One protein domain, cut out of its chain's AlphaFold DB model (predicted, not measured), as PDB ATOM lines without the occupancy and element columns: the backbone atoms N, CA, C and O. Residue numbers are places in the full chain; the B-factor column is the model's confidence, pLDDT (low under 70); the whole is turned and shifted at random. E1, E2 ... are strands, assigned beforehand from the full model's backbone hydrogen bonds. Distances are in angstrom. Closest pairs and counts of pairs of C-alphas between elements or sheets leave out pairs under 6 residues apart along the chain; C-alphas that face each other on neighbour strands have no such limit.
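What this domain is: This is residues 46 to 122 of the 124 residues of an uncharacterized protein of Actinomadura syzygii (UniProt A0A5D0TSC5). A five-strand wall, in which E8 runs between E3 and E7 with E2 beside E3 and E4 beside E7, folds over on itself: the end of E8 bends round by 97 degrees at residue 118 and joins a smaller layer of E6, E5 and E1, which covers part of one face of the wall. Long and short loops close the sides, and the link of residues 66 to 76 passes beside E1. The printed part has 77 residues with eight named strands, E1 to E8 in order, and no named helix; the class is all strand, though under half of the residues, 38, are in named elements. The strands form one mixed, branched, twisted sheet, antiparallel but for the parallel pair E1 and E5. The whole is compact, with a radius of gyration of the C-alphas of 10.8 A and spans of 28 by 26 by 18 A.

Where its parts are: E1, residues 46 to 48, begins at C-alpha 46 (346.596, 308.618, 431.152). E2 is residues 50 to 53, and E3, residues 60 to 65, is 16.4 A long. E4 is residues 77 to 80. E5, residues 84 to 88, is 13.3 A long. E6 is residues 96 to 98 and E7 is residues 106 to 109. E8, residues 113 to 121, is 18.1 A from first to last C-alpha and ends at C-alpha 121 (333.016, 311.859, 428.305).

How they stand to each other: E8 has E3 on one side and both E6 and E7 on the other side. E3 and E8 are antiparallel, with N 62 and O 116 at 2.9 A. E7 and E8 are an antiparallel hairpin, with N 115 and O 107 at 2.8 A. The hairpin of E2 and E3 has N 52 and O 63 at 2.9 A, and E4 and E7 are antiparallel, with N 78 and O 108 at 2.9 A. Past its bend E8 pairs with E6 over residues 119 to 121, with N 120 and O 97 at 2.9 A. E5 and E6 are a hairpin, with N 86 and O 96 at 2.9 A. E1 and E5 are parallel at 19 degrees, with N 87 and O 46 at 2.8 A. The closest C-alphas of E3 and E5 are those of Gly 64 and Ile 86, 6.3 A apart. E1 and E4 are apart.

The domain as a whole: The two C-alphas farthest apart are those of Ser 91 and Ser 102, at 31.4 A. The printed part has no cut. The link from E3 to E4, 11 residues, is long; within it residues 69 to 70 pair antiparallel with residues 46 to 47 of E1. The mean pLDDT of the printed part is 93.7, and residue 91 alone is under 70.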
ATOM      1  N   TYR A  46     346.382 309.273 429.874       97.50
ATOM      2  CA  TYR A  46     346.596 308.618 431.152       97.50
ATOM      3  C   TYR A  46     345.630 307.449 431.286       97.50
ATOM      4  O   TYR A  46     344.438 307.597 431.058       97.50
ATOM      5  N   THR A  47     346.124 306.269 431.646       97.12
ATOM      6  CA  THR A  47     345.270 305.111 431.949       97.12
ATOM      7  C   THR A  47     345.319 304.832 433.441       97.12
ATOM      8  O   THR A  47     346.395 304.509 433.945       97.12
ATOM      9  N   CYS A  48     344.179 304.923 434.123       97.06
ATOM     10  CA  CYS A  48     344.044 304.758 435.572       97.06
ATOM     11  C   CYS A  48     343.072 303.619 435.907       97.06
ATOM     12  O   CYS A  48     342.285 303.197 435.064       97.06
ATOM     13  N   ASP A  49     343.113 303.107 437.135       95.69
ATOM     14  CA  ASP A  49     342.199 302.051 437.585       95.69
ATOM     15  C   ASP A  49     340.751 302.519 437.714       95.69
ATOM     16  O   ASP A  49     339.844 301.689 437.641       95.69
ATOM     17  N   ARG A  50     340.548 303.811 437.965       95.12
ATOM     18  CA  ARG A  50     339.230 304.425 438.096       95.12
ATOM     19  C   ARG A  50     339.255 305.861 437.598       95.12
ATOM     20  O   ARG A  50     340.218 306.575 437.868       95.12
ATOM     21  N   VAL A  51     338.183 306.289 436.942       95.81
ATOM     22  CA  VAL A  51     337.947 307.678 436.540       95.81
ATOM     23  C   VAL A  51     336.620 308.158 437.120       95.81
ATOM     24  O   VAL A  51     335.555 307.641 436.786       95.81
ATOM     25  N   ASP A  52     336.687 309.155 437.999       94.44
ATOM     26  CA  ASP A  52     335.530 309.724 438.683       94.44
ATOM     27  C   ASP A  52     335.296 311.171 438.277       94.44
ATOM     28  O   ASP A  52     336.220 311.971 438.144       94.44
ATOM     29  N   ARG A  53     334.024 311.529 438.139       94.88
ATOM     30  CA  ARG A  53     333.607 312.910 437.923       94.88
ATOM     31  C   ARG A  53     333.555 313.660 439.248       94.88
ATOM     32  O   ARG A  53     332.895 313.202 440.179       94.88
ATOM     33  N   THR A  54     334.161 314.842 439.308       91.62
ATOM     34  CA  THR A  54     334.247 315.643 440.541       91.62
ATOM     35  C   THR A  54     333.423 316.937 440.502       91.62
ATOM     36  O   THR A  54     333.311 317.614 441.522       91.62
ATOM     37  N   GLY A  55     332.758 317.262 439.381       89.88
ATOM     38  CA  GLY A  55     331.878 318.438 439.277       89.88
ATOM     39  C   GLY A  55     330.641 318.286 438.370       89.88
ATOM     40  O   GLY A  55     330.521 317.313 437.621       89.88
ATOM     41  N   PRO A  56     329.688 319.238 438.432       89.88
ATOM     42  CA  PRO A  56     328.476 319.246 437.603       89.88
ATOM     43  C   PRO A  56     328.726 319.803 436.183       89.88
ATOM     44  O   PRO A  56     329.741 320.435 435.932       89.88
ATOM     45  N   GLY A  57     327.771 319.608 435.260       89.88
ATOM     46  CA  GLY A  57     327.812 320.156 433.885       89.88
ATOM     47  C   GLY A  57     328.403 319.230 432.806       89.88
ATOM     48  O   GLY A  57     329.130 318.294 433.103       89.88
ATOM     49  N   SER A  58     328.060 319.440 431.533       88.44
ATOM     50  CA  SER A  58     328.516 318.587 430.411       88.44
ATOM     51  C   SER A  58     330.037 318.600 430.191       88.44
ATOM     52  O   SER A  58     330.602 317.615 429.717       88.44
ATOM     53  N   VAL A  59     330.685 319.704 430.561       93.81
ATOM     54  CA  VAL A  59     332.131 319.807 430.764       93.81
ATOM     55  C   VAL A  59     332.345 319.929 432.264       93.81
ATOM     56  O   VAL A  59     331.757 320.814 432.888       93.81
ATOM     57  N   ALA A  60     333.140 319.037 432.841       94.62
ATOM     58  CA  ALA A  60     333.372 318.998 434.275       94.62
ATOM     59  C   ALA A  60     334.802 318.540 434.595       94.62
ATOM     60  O   ALA A  60     335.459 317.938 433.741       94.62
ATOM     61  N   PRO A  61     335.264 318.779 435.829       96.12
ATOM     62  CA  PRO A  61     336.478 318.163 436.322       96.12
ATOM     63  C   PRO A  61     336.307 316.651 436.544       96.12
ATOM     64  O   PRO A  61     335.220 316.178 436.909       96.12
ATOM     65  N   TYR A  62     337.386 315.908 436.315       96.69
ATOM     66  CA  TYR A  62     337.488 314.464 436.516       96.69
ATOM     67  C   TYR A  62     338.830 314.112 437.156       96.69
ATOM     68  O   TYR A  62     339.841 314.747 436.869       96.69
ATOM     69  N   THR A  63     338.839 313.056 437.963       97.06
ATOM     70  CA  THR A  63     340.045 312.518 438.593       97.06
ATOM     71  C   THR A  63     340.213 311.056 438.196       97.06
ATOM     72  O   THR A  63     339.351 310.218 438.468       97.06
ATOM     73  N   GLY A  64     341.335 310.749 437.553       96.94
ATOM     74  CA  GLY A  64     341.847 309.394 437.407       96.94
ATOM     75  C   GLY A  64     342.624 308.996 438.659       96.94
ATOM     76  O   GLY A  64     343.442 309.774 439.142       96.94
ATOM     77  N   SER A  65     342.389 307.801 439.195       96.25
ATOM     78  CA  SER A  65     343.071 307.311 440.398       96.25
ATOM     79  C   SER A  65     343.515 305.855 440.279       96.25
ATOM     80  O   SER A  65     342.854 305.031 439.639       96.25
ATOM     81  N   GLY A  66     344.640 305.550 440.931       95.56
ATOM     82  CA  GLY A  66     345.185 304.205 441.093       95.56
ATOM     83  C   GLY A  66     345.933 303.687 439.865       95.56
ATOM     84  O   GLY A  66     345.380 303.593 438.769       95.56
ATOM     85  N   ASN A  67     347.195 303.294 440.064       96.75
ATOM     86  CA  ASN A  67     348.058 302.701 439.037       96.75
ATOM     87  C   ASN A  67     348.008 303.466 437.697       96.75
ATOM     88  O   ASN A  67     347.936 302.848 436.626       96.75
ATOM     89  N   CYS A  68     347.990 304.798 437.756       97.69
ATOM     90  CA  CYS A  68     347.922 305.669 436.594       97.69
ATOM     91  C   CYS A  68     349.216 305.579 435.775       97.69
ATOM     92  O   CYS A  68     350.319 305.548 436.320       97.69
ATOM     93  N   GLN A  69     349.086 305.523 434.449       97.88
ATOM     94  CA  GLN A  69     350.213 305.423 433.518       97.88
ATOM     95  C   GLN A  69     350.057 306.408 432.370       97.88
ATOM     96  O   GLN A  69     349.007 306.453 431.731       97.88
ATOM     97  N   ALA A  70     351.116 307.168 432.102       97.00
ATOM     98  CA  ALA A  70     351.174 308.135 431.020       97.00
ATOM     99  C   ALA A  70     351.578 307.451 429.709       97.00
ATOM    100  O   ALA A  70     352.434 306.564 429.683       97.00
ATOM    101  N   SER A  71     350.995 307.904 428.607       95.31
ATOM    102  CA  SER A  71     351.335 307.484 427.249       95.31
ATOM    103  C   SER A  71     351.424 308.697 426.321       95.31
ATOM    104  O   SER A  71     350.997 309.796 426.671       95.31
ATOM    105  N   GLY A  72     352.024 308.527 425.140       91.19
ATOM    106  CA  GLY A  72     352.123 309.615 424.156       91.19
ATOM    107  C   GLY A  72     353.050 310.769 424.559       91.19
ATOM    108  O   GLY A  72     352.929 311.851 424.002       91.19
ATOM    109  N   GLY A  73     353.974 310.545 425.502       92.56
ATOM    110  CA  GLY A  73     354.941 311.555 425.954       92.56
ATOM    111  C   GLY A  73     354.421 312.512 427.029       92.56
ATOM    112  O   GLY A  73     355.111 313.476 427.348       92.56
ATOM    113  N   LEU A  74     353.238 312.251 427.593       95.31
ATOM    114  CA  LEU A  74     352.689 313.045 428.689       95.31
ATOM    115  C   LEU A  74     353.581 312.992 429.941       95.31
ATOM    116  O   LEU A  74     354.155 311.938 430.248       95.31
ATOM    117  N   PRO A  75     353.693 314.105 430.685       96.50
ATOM    118  CA  PRO A  75     354.491 314.150 431.900       96.50
ATOM    119  C   PRO A  75     353.870 313.270 432.991       96.50
ATOM    120  O   PRO A  75     352.653 313.111 433.077       96.50
ATOM    121  N   GLN A  76     354.721 312.701 433.843       98.00
ATOM    122  CA  GLN A  76     354.278 311.892 434.985       98.00
ATOM    123  C   GLN A  76     353.912 312.745 436.202       98.00
ATOM    124  O   GLN A  76     353.055 312.346 436.982       98.00
ATOM    125  N   HIS A  77     354.537 313.916 436.342       98.38
ATOM    126  CA  HIS A  77     354.276 314.847 437.432       98.38
ATOM    127  C   HIS A  77     354.179 316.274 436.910       98.38
ATOM    128  O   HIS A  77     354.946 316.668 436.026       98.38
ATOM    129  N   GLY A  78     353.296 317.056 437.519       97.50
ATOM    130  CA  GLY A  78     353.215 318.492 437.300       97.50
ATOM    131  C   GLY A  78     351.992 318.936 436.500       97.50
ATOM    132  O   GLY A  78     351.100 318.139 436.199       97.50
ATOM    133  N   PRO A  79     351.931 320.238 436.179       97.00
ATOM    134  CA  PRO A  79     350.793 320.825 435.493       97.00
ATOM    135  C   PRO A  79     350.696 320.360 434.037       97.00
ATOM    136  O   PRO A  79     351.702 320.172 433.351       97.00
ATOM    137  N   LEU A  80     349.459 320.236 433.568       95.69
ATOM    138  CA  LEU A  80     349.099 319.825 432.219       95.69
ATOM    139  C   LEU A  80     348.450 320.998 431.495       95.69
ATOM    140  O   LEU A  80     347.493 321.598 431.990       95.69
ATOM    141  N   PHE A  81     348.969 321.303 430.311       94.56
ATOM    142  CA  PHE A  81     348.545 322.452 429.508       94.56
ATOM    143  C   PHE A  81     347.980 322.053 428.141       94.56
ATOM    144  O   PHE A  81     347.347 322.869 427.481       94.56
ATOM    145  N   ASP A  82     348.167 320.800 427.734       92.62
ATOM    146  CA  ASP A  82     347.704 320.274 426.452       92.62
ATOM    147  C   ASP A  82     346.431 319.440 426.613       92.62
ATOM    148  O   ASP A  82     345.979 319.163 427.729       92.62
ATOM    149  N   GLU A  83     345.841 319.036 425.493       94.75
ATOM    150  CA  GLU A  83     344.749 318.069 425.487       94.75
ATOM    151  C   GLU A  83     345.268 316.662 425.802       94.75
ATOM    152  O   GLU A  83     346.327 316.243 425.324       94.75
ATOM    153  N   PHE A  84     344.501 315.916 426.590       95.94
ATOM    154  CA  PHE A  84     344.815 314.535 426.936       95.94
ATOM    155  C   PHE A  84     343.552 313.759 427.293       95.94
ATOM    156  O   PHE A  84     342.535 314.339 427.673       95.94
ATOM    157  N   ASP A  85     343.639 312.437 427.229       96.94
ATOM    158  CA  ASP A  85     342.579 311.558 427.715       96.94
ATOM    159  C   ASP A  85     342.893 311.014 429.107       96.94
ATOM    160  O   ASP A  85     344.051 310.744 429.431       96.94
ATOM    161  N   ILE A  86     341.853 310.774 429.904       96.69
ATOM    162  CA  ILE A  86     341.924 309.902 431.078       96.69
ATOM    163  C   ILE A  86     341.052 308.686 430.784       96.69
ATOM    164  O   ILE A  86     339.836 308.797 430.636       96.69
ATOM    165  N   LEU A  87     341.690 307.529 430.666       96.19
ATOM    166  CA  LEU A  87     341.066 306.263 430.315       96.19
ATOM    167  C   LEU A  87     340.868 305.421 431.572       96.19
ATOM    168  O   LEU A  87     341.813 305.209 432.341       96.19
ATOM    169  N   ASP A  88     339.657 304.902 431.742       94.69
ATOM    170  CA  ASP A  88     339.363 303.940 432.798       94.69
ATOM    171  C   ASP A  88     339.805 302.535 432.364       94.69
ATOM    172  O   ASP A  88     339.422 302.033 431.305       94.69
ATOM    173  N   ARG A  89     340.663 301.897 433.165       92.94
ATOM    174  CA  ARG A  89     341.169 300.543 432.904       92.94
ATOM    175  C   ARG A  89     340.112 299.472 433.174       92.94
ATOM    176  O   ARG A  89     340.211 298.370 432.630       92.94
ATOM    177  N   ARG A  90     339.137 299.743 434.043       86.06
ATOM    178  CA  ARG A  90     338.078 298.804 434.411       86.06
ATOM    179  C   ARG A  90     336.893 298.984 433.466       86.06
ATOM    180  O   ARG A  90     336.432 300.082 433.179       86.06
ATOM    181  N   SER A  91     336.340 297.864 433.011       66.75
ATOM    182  CA  SER A  91     335.108 297.886 432.223       66.75
ATOM    183  C   SER A  91     333.963 298.395 433.107       66.75
ATOM    184  O   SER A  91     333.525 297.683 434.011       66.75
ATOM    185  N   GLY A  92     333.502 299.627 432.872       70.19
ATOM    186  CA  GLY A  92     332.387 300.248 433.600       70.19
ATOM    187  C   GLY A  92     332.628 301.681 434.084       70.19
ATOM    188  O   GLY A  92     331.665 302.330 434.488       70.19
ATOM    189  N   GLY A  93     333.866 302.180 434.041       75.62
ATOM    190  CA  GLY A  93     334.146 303.600 434.266       75.62
ATOM    191  C   GLY A  93     333.974 304.456 433.009       75.62
ATOM    192  O   GLY A  93     333.739 303.942 431.915       75.62
ATOM    193  N   GLN A  94     334.065 305.777 433.172       88.50
ATOM    194  CA  GLN A  94     333.876 306.737 432.086       88.50
ATOM    195  C   GLN A  94     335.220 307.321 431.655       88.50
ATOM    196  O   GLN A  94     335.780 308.162 432.353       88.50
ATOM    197  N   SER A  95     335.704 306.905 430.484       94.81
ATOM    198  CA  SER A  95     336.824 307.578 429.828       94.81
ATOM    199  C   SER A  95     336.424 309.000 429.444       94.81
ATOM    200  O   SER A  95     335.290 309.262 429.023       94.81
ATOM    201  N   VAL A  96     337.360 309.933 429.576       96.00
ATOM    202  CA  VAL A  96     337.132 311.350 429.281       96.00
ATOM    203  C   VAL A  96     338.256 311.930 428.444       96.00
ATOM    204  O   VAL A  96     339.407 311.515 428.559       96.00
ATOM    205  N   ARG A  97     337.917 312.943 427.648       96.50
ATOM    206  CA  ARG A  97     338.874 313.830 426.990       96.50
ATOM    207  C   ARG A  97     338.892 315.166 427.706       96.50
ATOM    208  O   ARG A  97     337.847 315.803 427.837       96.50
ATOM    209  N   CYS A  98     340.071 315.577 428.141       95.69
ATOM    210  CA  CYS A  98     340.331 316.852 428.781       95.69
ATOM    211  C   CYS A  98     340.957 317.822 427.776       95.69
ATOM    212  O   CYS A  98     341.845 317.460 427.004       95.69
ATOM    213  N   SER A  99     340.472 319.059 427.787       94.25
ATOM    214  CA  SER A  99     340.918 320.135 426.902       94.25
ATOM    215  C   SER A  99     341.567 321.268 427.693       94.25
ATOM    216  O   SER A  99     341.360 321.400 428.900       94.25
ATOM    217  N   THR A 100     342.327 322.118 427.008       87.38
ATOM    218  CA  THR A 100     343.077 323.210 427.642       87.38
ATOM    219  C   THR A 100     342.201 324.306 428.253       87.38
ATOM    220  O   THR A 100     342.681 325.051 429.104       87.38
ATOM    221  N   GLY A 101     340.911 324.396 427.909       80.19
ATOM    222  CA  GLY A 101     339.982 325.366 428.500       80.19
ATOM    223  C   GLY A 101     340.560 326.787 428.555       80.19
ATOM    224  O   GLY A 101     340.797 327.411 427.525       80.19
ATOM    225  N   SER A 102     340.811 327.288 429.767       80.00
ATOM    226  CA  SER A 102     341.388 328.615 430.053       80.00
ATOM    227  C   SER A 102     342.927 328.679 430.032       80.00
ATOM    228  O   SER A 102     343.505 329.668 430.480       80.00
ATOM    229  N   GLY A 103     343.600 327.647 429.521       87.38
ATOM    230  CA  GLY A 103     345.059 327.531 429.522       87.38
ATOM    231  C   GLY A 103     345.613 326.515 430.519       87.38
ATOM    232  O   GLY A 103     346.826 326.444 430.648       87.38
ATOM    233  N   PHE A 104     344.775 325.756 431.232       92.00
ATOM    234  CA  PHE A 104     345.197 324.764 432.228       92.00
ATOM    235  C   PHE A 104     344.270 323.547 432.207       92.00
ATOM    236  O   PHE A 104     343.126 323.597 432.665       92.00
ATOM    237  N   SER A 105     344.783 322.439 431.683       93.88
ATOM    238  CA  SER A 105     344.016 321.215 431.463       93.88
ATOM    239  C   SER A 105     343.913 320.357 432.720       93.88
ATOM    240  O   SER A 105     342.907 319.673 432.892       93.88
ATOM    241  N   GLY A 106     344.923 320.380 433.598       96.44
ATOM    242  CA  GLY A 106     344.982 319.444 434.720       96.44
ATOM    243  C   GLY A 106     346.322 319.362 435.447       96.44
ATOM    244  O   GLY A 106     347.215 320.177 435.231       96.44
ATOM    245  N   TYR A 107     346.477 318.347 436.290       98.06
ATOM    246  CA  TYR A 107     347.714 318.038 437.004       98.06
ATOM    247  C   TYR A 107     347.935 316.525 437.033       98.06
ATOM    248  O   TYR A 107     346.994 315.763 437.237       98.06
ATOM    249  N   ALA A 108     349.173 316.084 436.833       98.44
ATOM    250  CA  ALA A 108     349.554 314.683 436.944       98.44
ATOM    251  C   ALA A 108     350.365 314.445 438.218       98.44
ATOM    252  O   ALA A 108     351.264 315.225 438.538       98.44
ATOM    253  N   ASP A 109     350.074 313.345 438.905       98.44
ATOM    254  CA  ASP A 109     350.876 312.833 440.008       98.44
ATOM    255  C   ASP A 109     350.892 311.300 439.977       98.44
ATOM    256  O   ASP A 109     350.188 310.612 440.718       98.44
ATOM    257  N   LEU A 110     351.635 310.747 439.017       97.75
ATOM    258  CA  LEU A 110     351.699 309.302 438.812       97.75
ATOM    259  C   LEU A 110     352.591 308.619 439.862       97.75
ATOM    260  O   LEU A 110     353.599 309.180 440.274       97.75
ATOM    261  N   PRO A 111     352.294 307.362 440.236       97.81
ATOM    262  CA  PRO A 111     351.226 306.508 439.711       97.81
ATOM    263  C   PRO A 111     349.868 306.720 440.401       97.81
ATOM    264  O   PRO A 111     348.934 305.958 440.145       97.81
ATOM    265  N   ASP A 112     349.753 307.707 441.284       98.06
ATOM    266  CA  ASP A 112     348.638 307.809 442.217       98.06
ATOM    267  C   ASP A 112     347.389 308.414 441.573       98.06
ATOM    268  O   ASP A 112     346.302 307.831 441.672       98.06
ATOM    269  N   SER A 113     347.527 309.551 440.887       97.88
ATOM    270  CA  SER A 113     346.380 310.281 440.347       97.88
ATOM    271  C   SER A 113     346.695 311.187 439.158       97.88
ATOM    272  O   SER A 113     347.842 311.551 438.891       97.88
ATOM    273  N   VAL A 114     345.642 311.546 438.429       98.19
ATOM    274  CA  VAL A 114     345.641 312.599 437.411       98.19
ATOM    275  C   VAL A 114     344.334 313.362 437.521       98.19
ATOM    276  O   VAL A 114     343.262 312.767 437.414       98.19
ATOM    277  N   ASP A 115     344.421 314.673 437.670       97.75
ATOM    278  CA  ASP A 115     343.274 315.570 437.694       97.75
ATOM    279  C   ASP A 115     343.137 316.286 436.353       97.75
ATOM    280  O   ASP A 115     344.108 316.819 435.820       97.75
ATOM    281  N   GLY A 116     341.921 316.335 435.819       96.94
ATOM    282  CA  GLY A 116     341.559 317.115 434.642       96.94
ATOM    283  C   GLY A 116     340.451 318.114 434.968       96.94
ATOM    284  O   GLY A 116     339.495 317.775 435.660       96.94
ATOM    285  N   ASN A 117     340.556 319.348 434.473       95.69
ATOM    286  CA  ASN A 117     339.640 320.441 434.833       95.69
ATOM    287  C   ASN A 117     338.491 320.639 433.838       95.69
ATOM    288  O   ASN A 117     337.379 320.986 434.231       95.69
ATOM    289  N   TYR A 118     338.767 320.448 432.547       95.50
ATOM    290  CA  TYR A 118     337.830 320.720 431.456       95.50
ATOM    291  C   TYR A 118     337.652 319.471 430.609       95.50
ATOM    292  O   TYR A 118     338.172 319.383 429.492       95.50
ATOM    293  N   CYS A 119     336.944 318.492 431.166       96.19
ATOM    294  CA  CYS A 119     336.809 317.186 430.550       96.19
ATOM    295  C   CYS A 119     335.366 316.883 430.155       96.19
ATOM    296  O   CYS A 119     334.407 317.304 430.810       96.19
ATOM    297  N   SER A 120     335.227 316.113 429.083       95.75
ATOM    298  CA  SER A 120     333.956 315.562 428.633       95.75
ATOM    299  C   SER A 120     334.093 314.064 428.376       95.75
ATOM    300  O   SER A 120     335.148 313.622 427.916       95.75
ATOM    301  N   PRO A 121     333.039 313.275 428.646       94.25
ATOM    302  CA  PRO A 121     333.016 311.859 428.305       94.25
ATOM    303  C   PRO A 121     333.342 311.599 426.838       94.25
ATOM    304  O   PRO A 121     332.802 312.275 425.958       94.25
ATOM    305  N   ILE A 122     334.163 310.584 426.581       91.62
ATOM    306  CA  ILE A 122     334.331 310.018 425.242       91.62
ATOM    307  C   ILE A 122     333.525 308.724 425.150       91.62
ATOM    308  O   ILE A 122     333.569 307.886 426.048       91.62
TER     309      ILE A 122